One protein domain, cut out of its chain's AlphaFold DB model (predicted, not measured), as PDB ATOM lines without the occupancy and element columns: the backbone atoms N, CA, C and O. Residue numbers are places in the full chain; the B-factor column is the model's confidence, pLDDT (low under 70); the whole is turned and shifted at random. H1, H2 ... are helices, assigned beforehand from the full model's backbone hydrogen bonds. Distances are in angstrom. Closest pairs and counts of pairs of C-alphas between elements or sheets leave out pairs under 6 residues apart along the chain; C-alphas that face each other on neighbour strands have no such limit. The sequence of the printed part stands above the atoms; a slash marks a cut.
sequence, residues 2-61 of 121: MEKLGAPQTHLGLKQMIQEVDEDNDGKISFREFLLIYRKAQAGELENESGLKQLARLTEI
ATOM      1  N   MET A   2     109.926-205.635 253.481       89.75
ATOM      2  CA  MET A   2     110.174-206.944 252.861       89.75
ATOM      3  C   MET A   2     110.812-207.998 253.778       89.75
ATOM      4  O   MET A   2     110.439-209.164 253.730       89.75
ATOM      5  N   GLU A   3     111.687-207.586 254.697       89.56
ATOM      6  CA  GLU A   3     112.274-208.477 255.712       89.56
ATOM      7  C   GLU A   3     111.212-209.145 256.598       89.56
ATOM      8  O   GLU A   3     111.301-210.333 256.887       89.56
ATOM      9  N   LYS A   4     110.161-208.403 256.983       87.06
ATOM     10  CA  LYS A   4     109.059-208.938 257.801       87.06
ATOM     11  C   LYS A   4     108.178-209.920 257.029       87.06
ATOM     12  O   LYS A   4     107.488-210.716 257.650       87.06
ATOM     13  N   LEU A   5     108.195-209.842 255.699       86.00
ATOM     14  CA  LEU A   5     107.482-210.757 254.811       86.00
ATOM     15  C   LEU A   5     108.313-212.012 254.485       86.00
ATOM     16  O   LEU A   5     107.836-212.875 253.761       86.00
ATOM     17  N   GLY A   6     109.546-212.128 254.999       87.00
ATOM     18  CA  GLY A   6     110.424-213.272 254.737       87.00
ATOM     19  C   GLY A   6     111.056-213.283 253.340       87.00
ATOM     20  O   GLY A   6     111.680-214.272 252.972       87.00
ATOM     21  N   ALA A   7     110.930-212.192 252.580       89.12
ATOM     22  CA  ALA A   7     111.470-212.048 251.226       89.12
ATOM     23  C   ALA A   7     112.351-210.791 251.119       89.12
ATOM     24  O   ALA A   7     111.972-209.828 250.443       89.12
ATOM     25  N   PRO A   8     113.500-210.742 251.824       91.88
ATOM     26  CA  PRO A   8     114.369-209.570 251.829       91.88
ATOM     27  C   PRO A   8     114.850-209.237 250.412       91.88
ATOM     28  O   PRO A   8     115.172-210.122 249.625       91.88
ATOM     29  N   GLN A   9     114.916-207.945 250.105       92.81
ATOM     30  CA  GLN A   9     115.348-207.429 248.806       92.81
ATOM     31  C   GLN A   9     116.628-206.611 248.979       92.81
ATOM     32  O   GLN A   9     116.868-206.034 250.041       92.81
ATOM     33  N   THR A  10     117.446-206.537 247.930       94.56
ATOM     34  CA  THR A  10     118.636-205.676 247.935       94.56
ATOM     35  C   THR A  10     118.235-204.200 247.920       94.56
ATOM     36  O   THR A  10     117.124-203.847 247.525       94.56
ATOM     37  N   HIS A  11     119.155-203.307 248.298       92.62
ATOM     38  CA  HIS A  11     118.907-201.864 248.208       92.62
ATOM     39  C   HIS A  11     118.519-201.429 246.784       92.62
ATOM     40  O   HIS A  11     117.590-200.644 246.606       92.62
ATOM     41  N   LEU A  12     119.197-201.979 245.769       93.75
ATOM     42  CA  LEU A  12     118.894-201.696 244.368       93.75
ATOM     43  C   LEU A  12     117.516-202.238 243.967       93.75
ATOM     44  O   LEU A  12     116.756-201.515 243.332       93.75
ATOM     45  N   GLY A  13     117.170-203.454 244.403       92.50
ATOM     46  CA  GLY A  13     115.858-204.051 244.151       92.50
ATOM     47  C   GLY A  13     114.720-203.244 244.776       92.50
ATOM     48  O   GLY A  13     113.731-202.959 244.114       92.50
ATOM     49  N   LEU A  14     114.887-202.772 246.017       93.31
ATOM     50  CA  LEU A  14     113.906-201.888 246.659       93.31
ATOM     51  C   LEU A  14     113.734-200.570 245.898       93.31
ATOM     52  O   LEU A  14     112.612-200.090 245.756       93.31
ATOM     53  N   LYS A  15     114.826-199.991 245.389       94.19
ATOM     54  CA  LYS A  15     114.763-198.759 244.596       94.19
ATOM     55  C   LYS A  15     114.033-198.977 243.267       94.19
ATOM     56  O   LYS A  15     113.222-198.139 242.893       94.19
ATOM     57  N   GLN A  16     114.285-200.100 242.595       93.25
ATOM     58  CA  GLN A  16     113.578-200.485 241.369       93.25
ATOM     59  C   GLN A  16     112.083-200.702 241.624       93.25
ATOM     60  O   GLN A  16     111.260-200.196 240.871       93.25
ATOM     61  N   MET A  17     111.731-201.374 242.723       93.94
ATOM     62  CA  MET A  17     110.334-201.575 243.114       93.94
ATOM     63  C   MET A  17     109.585-200.258 243.333       93.94
ATOM     64  O   MET A  17     108.426-200.162 242.953       93.94
ATOM     65  N   ILE A  18     110.223-199.260 243.959       94.44
ATOM     66  CA  ILE A  18     109.625-197.927 244.132       94.44
ATOM     67  C   ILE A  18     109.420-197.288 242.756       94.44
ATOM     68  O   ILE A  18     108.298-196.941 242.414       94.44
ATOM     69  N   GLN A  19     110.470-197.235 241.933       93.75
ATOM     70  CA  GLN A  19     110.423-196.621 240.598       93.75
ATOM     71  C   GLN A  19     109.363-197.219 239.661       93.75
ATOM     72  O   GLN A  19     108.894-196.538 238.757       93.75
ATOM     73  N   GLU A  20     108.985-198.484 239.841       92.06
ATOM     74  CA  GLU A  20     107.984-199.148 239.000       92.06
ATOM     75  C   GLU A  20     106.547-198.644 239.244       92.06
ATOM     76  O   GLU A  20     105.683-198.781 238.367       92.06
ATOM     77  N   VAL A  21     106.264-198.083 240.424       93.44
ATOM     78  CA  VAL A  21     104.916-197.630 240.823       93.44
ATOM     79  C   VAL A  21     104.844-196.175 241.271       93.44
ATOM     80  O   VAL A  21     103.734-195.673 241.402       93.44
ATOM     81  N   ASP A  22     105.985-195.529 241.491       95.94
ATOM     82  CA  ASP A  22     106.129-194.108 241.817       95.94
ATOM     83  C   ASP A  22     105.762-193.252 240.590       95.94
ATOM     84  O   ASP A  22     106.558-193.064 239.666       95.94
ATOM     85  N   GLU A  23     104.505-192.805 240.531       95.12
ATOM     86  CA  GLU A  23     103.974-192.023 239.408       95.12
ATOM     87  C   GLU A  23     104.334-190.537 239.543       95.12
ATOM     88  O   GLU A  23     104.445-189.840 238.527       95.12
ATOM     89  N   ASP A  24     104.518-190.044 240.773       95.50
ATOM     90  CA  ASP A  24     104.828-188.637 241.052       95.50
ATOM     91  C   ASP A  24     106.332-188.339 241.225       95.50
ATOM     92  O   ASP A  24     106.736-187.172 241.184       95.50
ATOM     93  N   ASN A  25     107.169-189.378 241.245       94.81
ATOM     94  CA  ASN A  25     108.625-189.340 241.370       94.81
ATOM     95  C   ASN A  25     109.117-188.704 242.682       94.81
ATOM     96  O   ASN A  25     110.188-188.080 242.708       94.81
ATOM     97  N   ASP A  26     108.368-188.852 243.779       95.81
ATOM     98  CA  ASP A  26     108.786-188.373 245.102       95.81
ATOM     99  C   ASP A  26     109.776-189.322 245.815       95.81
ATOM    100  O   ASP A  26     110.338-188.987 246.871       95.81
ATOM    101  N   GLY A  27     110.044-190.490 245.214       93.94
ATOM    102  CA  GLY A  27     110.949-191.514 245.723       93.94
ATOM    103  C   GLY A  27     110.366-192.336 246.874       93.94
ATOM    104  O   GLY A  27     111.118-193.016 247.585       93.94
ATOM    105  N   LYS A  28     109.053-192.264 247.096       93.50
ATOM    106  CA  LYS A  28     108.297-193.013 248.100       93.50
ATOM    107  C   LYS A  28     107.130-193.727 247.416       93.50
ATOM    108  O   LYS A  28     107.034-193.801 246.202       93.50
ATOM    109  N   ILE A  29     106.305-194.386 248.227       93.19
ATOM    110  CA  ILE A  29     105.093-195.057 247.763       93.19
ATOM    111  C   ILE A  29     103.940-194.501 248.589       93.19
ATOM    112  O   ILE A  29     103.815-194.788 249.786       93.19
ATOM    113  N   SER A  30     103.103-193.693 247.952       95.12
ATOM    114  CA  SER A  30     101.827-193.249 248.494       95.12
ATOM    115  C   SER A  30     100.844-194.419 248.608       95.12
ATOM    116  O   SER A  30     101.011-195.485 248.014       95.12
ATOM    117  N   PHE A  31      99.753-194.231 249.354       92.69
ATOM    118  CA  PHE A  31      98.731-195.275 249.472       92.69
ATOM    119  C   PHE A  31      98.126-195.659 248.112       92.69
ATOM    120  O   PHE A  31      97.861-196.833 247.868       92.69
ATOM    121  N   ARG A  32      97.947-194.689 247.205       93.69
ATOM    122  CA  ARG A  32      97.429-194.958 245.858       93.69
ATOM    123  C   ARG A  32      98.402-195.820 245.053       93.69
ATOM    124  O   ARG A  32      97.970-196.777 244.421       93.69
ATOM    125  N   GLU A  33      99.694-195.523 245.106       94.00
ATOM    126  CA  GLU A  33     100.729-196.287 244.396       94.00
ATOM    127  C   GLU A  33     100.920-197.678 244.998       94.00
ATOM    128  O   GLU A  33     101.113-198.656 244.281       94.00
ATOM    129  N   PHE A  34     100.735-197.808 246.312       91.94
ATOM    130  CA  PHE A  34     100.686-199.112 246.959       91.94
ATOM    131  C   PHE A  34      99.549-199.985 246.405       91.94
ATOM    132  O   PHE A  34      99.752-201.171 246.159       91.94
ATOM    133  N   LEU A  35      98.368-199.408 246.152       91.00
ATOM    134  CA  LEU A  35      97.260-200.125 245.506       91.00
ATOM    135  C   LEU A  35      97.555-200.469 244.038       91.00
ATOM    136  O   LEU A  35      97.102-201.508 243.551       91.00
ATOM    137  N   LEU A  36      98.340-199.642 243.336       92.12
ATOM    138  CA  LEU A  36      98.761-199.934 241.963       92.12
ATOM    139  C   LEU A  36      99.592-201.216 241.875       92.12
ATOM    140  O   LEU A  36      99.454-201.928 240.884       92.12
ATOM    141  N   ILE A  37     100.374-201.563 242.904       91.81
ATOM    142  CA  ILE A  37     101.131-202.825 242.945       91.81
ATOM    143  C   ILE A  37     100.196-204.023 242.727       91.81
ATOM    144  O   ILE A  37     100.454-204.872 241.876       91.81
ATOM    145  N   TYR A  38      99.084-204.071 243.459       90.38
ATOM    146  CA  TYR A  38      98.131-205.182 243.394       90.38
ATOM    147  C   TYR A  38      97.353-205.200 242.084       90.38
ATOM    148  O   TYR A  38      97.185-206.257 241.478       90.38
ATOM    149  N   ARG A  39      96.961-204.023 241.584       90.69
ATOM    150  CA  ARG A  39      96.362-203.900 240.252       90.69
ATOM    151  C   ARG A  39      97.299-204.465 239.177       90.69
ATOM    152  O   ARG A  39      96.862-205.272 238.362       90.69
ATOM    153  N   LYS A  40      98.573-204.058 239.176       90.88
ATOM    154  CA  LYS A  40      99.581-204.538 238.219       90.88
ATOM    155  C   LYS A  40      99.821-206.041 238.362       90.88
ATOM    156  O   LYS A  40      99.957-206.735 237.357       90.88
ATOM    157  N   ALA A  41      99.826-206.561 239.592       89.88
ATOM    158  CA  ALA A  41      99.954-207.993 239.854       89.88
ATOM    159  C   ALA A  41      98.795-208.792 239.237       89.88
ATOM    160  O   ALA A  41      99.040-209.779 238.545       89.88
ATOM    161  N   GLN A  42      97.552-208.338 239.435       86.62
ATOM    162  CA  GLN A  42      96.350-208.967 238.874       86.62
ATOM    163  C   GLN A  42      96.289-208.860 237.346       86.62
ATOM    164  O   GLN A  42      95.885-209.808 236.679       86.62
ATOM    165  N   ALA A  43      96.732-207.735 236.783       89.75
ATOM    166  CA  ALA A  43      96.813-207.533 235.338       89.75
ATOM    167  C   ALA A  43      97.964-208.316 234.671       89.75
ATOM    168  O   ALA A  43      98.057-208.343 233.446       89.75
ATOM    169  N   GLY A  44      98.847-208.949 235.454       88.88
ATOM    170  CA  GLY A  44     100.029-209.640 234.934       88.88
ATOM    171  C   GLY A  44     101.096-208.695 234.371       88.88
ATOM    172  O   GLY A  44     101.935-209.129 233.588       88.88
ATOM    173  N   GLU A  45     101.067-207.419 234.763       91.31
ATOM    174  CA  GLU A  45     101.987-206.372 234.296       91.31
ATOM    175  C   GLU A  45     103.323-206.372 235.060       91.31
ATOM    176  O   GLU A  45     104.282-205.749 234.615       91.31
ATOM    177  N   LEU A  46     103.396-207.069 236.200       89.19
ATOM    178  CA  LEU A  46     104.628-207.216 236.977       89.19
ATOM    179  C   LEU A  46     105.516-208.325 236.407       89.19
ATOM    180  O   LEU A  46     105.047-209.437 236.131       89.19
ATOM    181  N   GLU A  47     106.821-208.054 236.335       86.94
ATOM    182  CA  GLU A  47     107.819-209.030 235.900       86.94
ATOM    183  C   GLU A  47     107.783-210.313 236.758       86.94
ATOM    184  O   GLU A  47     107.488-210.310 237.960       86.94
ATOM    185  N   ASN A  48     108.060-211.455 236.120       79.88
ATOM    186  CA  ASN A  48     108.143-212.731 236.820       79.88
ATOM    187  C   ASN A  48     109.268-212.689 237.858       79.88
ATOM    188  O   ASN A  48     110.363-212.228 237.576       79.88
ATOM    189  N   GLU A  49     108.968-213.165 239.066       81.44
ATOM    190  CA  GLU A  49     109.885-213.139 240.215       81.44
ATOM    191  C   GLU A  49     110.285-211.740 240.720       81.44
ATOM    192  O   GLU A  49     111.112-211.647 241.628       81.44
ATOM    193  N   SER A  50     109.648-210.660 240.240       89.31
ATOM    194  CA  SER A  50     109.923-209.306 240.736       89.31
ATOM    195  C   SER A  50     109.595-209.152 242.221       89.31
ATOM    196  O   SER A  50     108.704-209.816 242.767       89.31
ATOM    197  N   GLY A  51     110.280-208.220 242.888       90.50
ATOM    198  CA  GLY A  51     110.012-207.904 244.290       90.50
ATOM    199  C   GLY A  51     108.559-207.472 244.527       90.50
ATOM    200  O   GLY A  51     107.957-207.871 245.521       90.50
ATOM    201  N   LEU A  52     107.947-206.734 243.592       91.69
ATOM    202  CA  LEU A  52     106.534-206.347 243.680       91.69
ATOM    203  C   LEU A  52     105.584-207.542 243.530       91.69
ATOM    204  O   LEU A  52     104.599-207.636 244.260       91.69
ATOM    205  N   LYS A  53     105.898-208.492 242.643       90.38
ATOM    206  CA  LYS A  53     105.105-209.717 242.479       90.38
ATOM    207  C   LYS A  53     105.193-210.608 243.716       90.38
ATOM    208  O   LYS A  53     104.186-211.166 244.153       90.38
ATOM    209  N   GLN A  54     106.383-210.708 244.314       90.50
ATOM    210  CA  GLN A  54     106.579-211.390 245.595       90.50
ATOM    211  C   GLN A  54     105.795-210.703 246.718       90.50
ATOM    212  O   GLN A  54     105.130-211.390 247.488       90.50
ATOM    213  N   LEU A  55     105.814-209.365 246.783       90.25
ATOM    214  CA  LEU A  55     105.024-208.603 247.753       90.25
ATOM    215  C   LEU A  55     103.540-208.933 247.634       90.25
ATOM    216  O   LEU A  55     102.950-209.353 248.623       90.25
ATOM    217  N   ALA A  56     102.972-208.806 246.431       89.44
ATOM    218  CA  ALA A  56     101.558-209.067 246.185       89.44
ATOM    219  C   ALA A  56     101.166-210.498 246.587       89.44
ATOM    220  O   ALA A  56     100.180-210.706 247.289       89.44
ATOM    221  N   ARG A  57     101.996-211.485 246.232       86.94
ATOM    222  CA  ARG A  57     101.770-212.891 246.587       86.94
ATOM    223  C   ARG A  57     101.827-213.159 248.094       86.94
ATOM    224  O   ARG A  57     101.124-214.038 248.576       86.94
ATOM    225  N   LEU A  58     102.701-212.470 248.828       85.81
ATOM    226  CA  LEU A  58     102.897-212.694 250.265       85.81
ATOM    227  C   LEU A  58     101.865-211.961 251.128       85.81
ATOM    228  O   LEU A  58     101.673-212.327 252.288       85.81
ATOM    229  N   THR A  59     101.231-210.910 250.603       82.00
ATOM    230  CA  THR A  59     100.283-210.086 251.364       82.00
ATOM    231  C   THR A  59      98.823-210.344 251.011       82.00
ATOM    232  O   THR A  59      97.973-210.140 251.884       82.00
ATOM    233  N   GLU A  60      98.519-210.800 249.794       78.19
ATOM    234  CA  GLU A  60      97.152-211.114 249.374       78.19
ATOM    235  C   GLU A  60      96.776-212.580 249.586       78.19
ATOM    236  O   GLU A  60      97.595-213.494 249.528       78.19
ATOM    237  N   ILE A  61      95.480-212.790 249.805       71.88
ATOM    238  CA  ILE A  61      94.841-214.101 249.765       71.88
ATOM    239  C   ILE A  61      94.035-214.135 248.478       71.88
ATOM    240  O   ILE A  61      93.159-213.290 248.278       71.88
TER     241      ILE A  61
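Overview. This is residues 2 to 61 of the 121 residues of the protein "EF-hand domain-containing protein" of Glossina morsitans morsitans (UniProt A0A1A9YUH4). The longest helix, H3, and the shorter H2 both meet H4 about perpendicular to it but keep apart from each other, with a long loop, residues 20 to 30, joining them away from H4. Short H1 only just touches H4, near that helix's last residues. The printed part has 60 residues with four named helices, H1, H2, H3 and H4 in that order, and no named strand; its class is all helix. It is compact, with a radius of gyration of the C-alphas of 10.8 A, and rounded, spanning 27 by 26 by 19 A.

Arrangement. Start at H3, residues 31 to 42, which touches H4, residues 51 to 59, with residues 37 to 41 alone. Their closest C-alphas, those of Tyr 38 and Ala 56, are 5.9 A apart, and their lines stand about perpendicular at 89 degrees. Look next at H2, residues 11 to 19, which touches H4 about perpendicular at 83 degrees; the closest C-alphas, of Met 17 and Leu 52, are 6.1 A apart. H1, residues 2 to 5, and H4 only just touch, with 3 pairs of C-alphas within 8 A, the closest being those of Leu 5 and Leu 58 at 6.7 A. H4 is the hub, touching three helices; H2 and H3 are apart, and so are H1 and H3. In H2 and H4 every O i to N i+4 pair is within hydrogen-bond range, in H3 7 of 8 are, and H1 is too short for such a pair.

Along the chain. Find C-alpha 31 at (98.731, -195.275, 249.472); from there H3 runs 17.5 A to C-alpha 42. H2 covers 12.5 A and H4 12.2 A, ending at C-alpha 59 at (100.283, -210.086, 251.364). H1 begins at C-alpha 2 at (110.174, -206.944, 252.861).

Size, cuts and confidence. The two C-alphas farthest apart, of Asp 26 and Ile 61, are 29.6 A apart. The link from H2 to H3 is long, 11 residues. The printed part has no cut, and no printed residue of this model is under 70 in pLDDT.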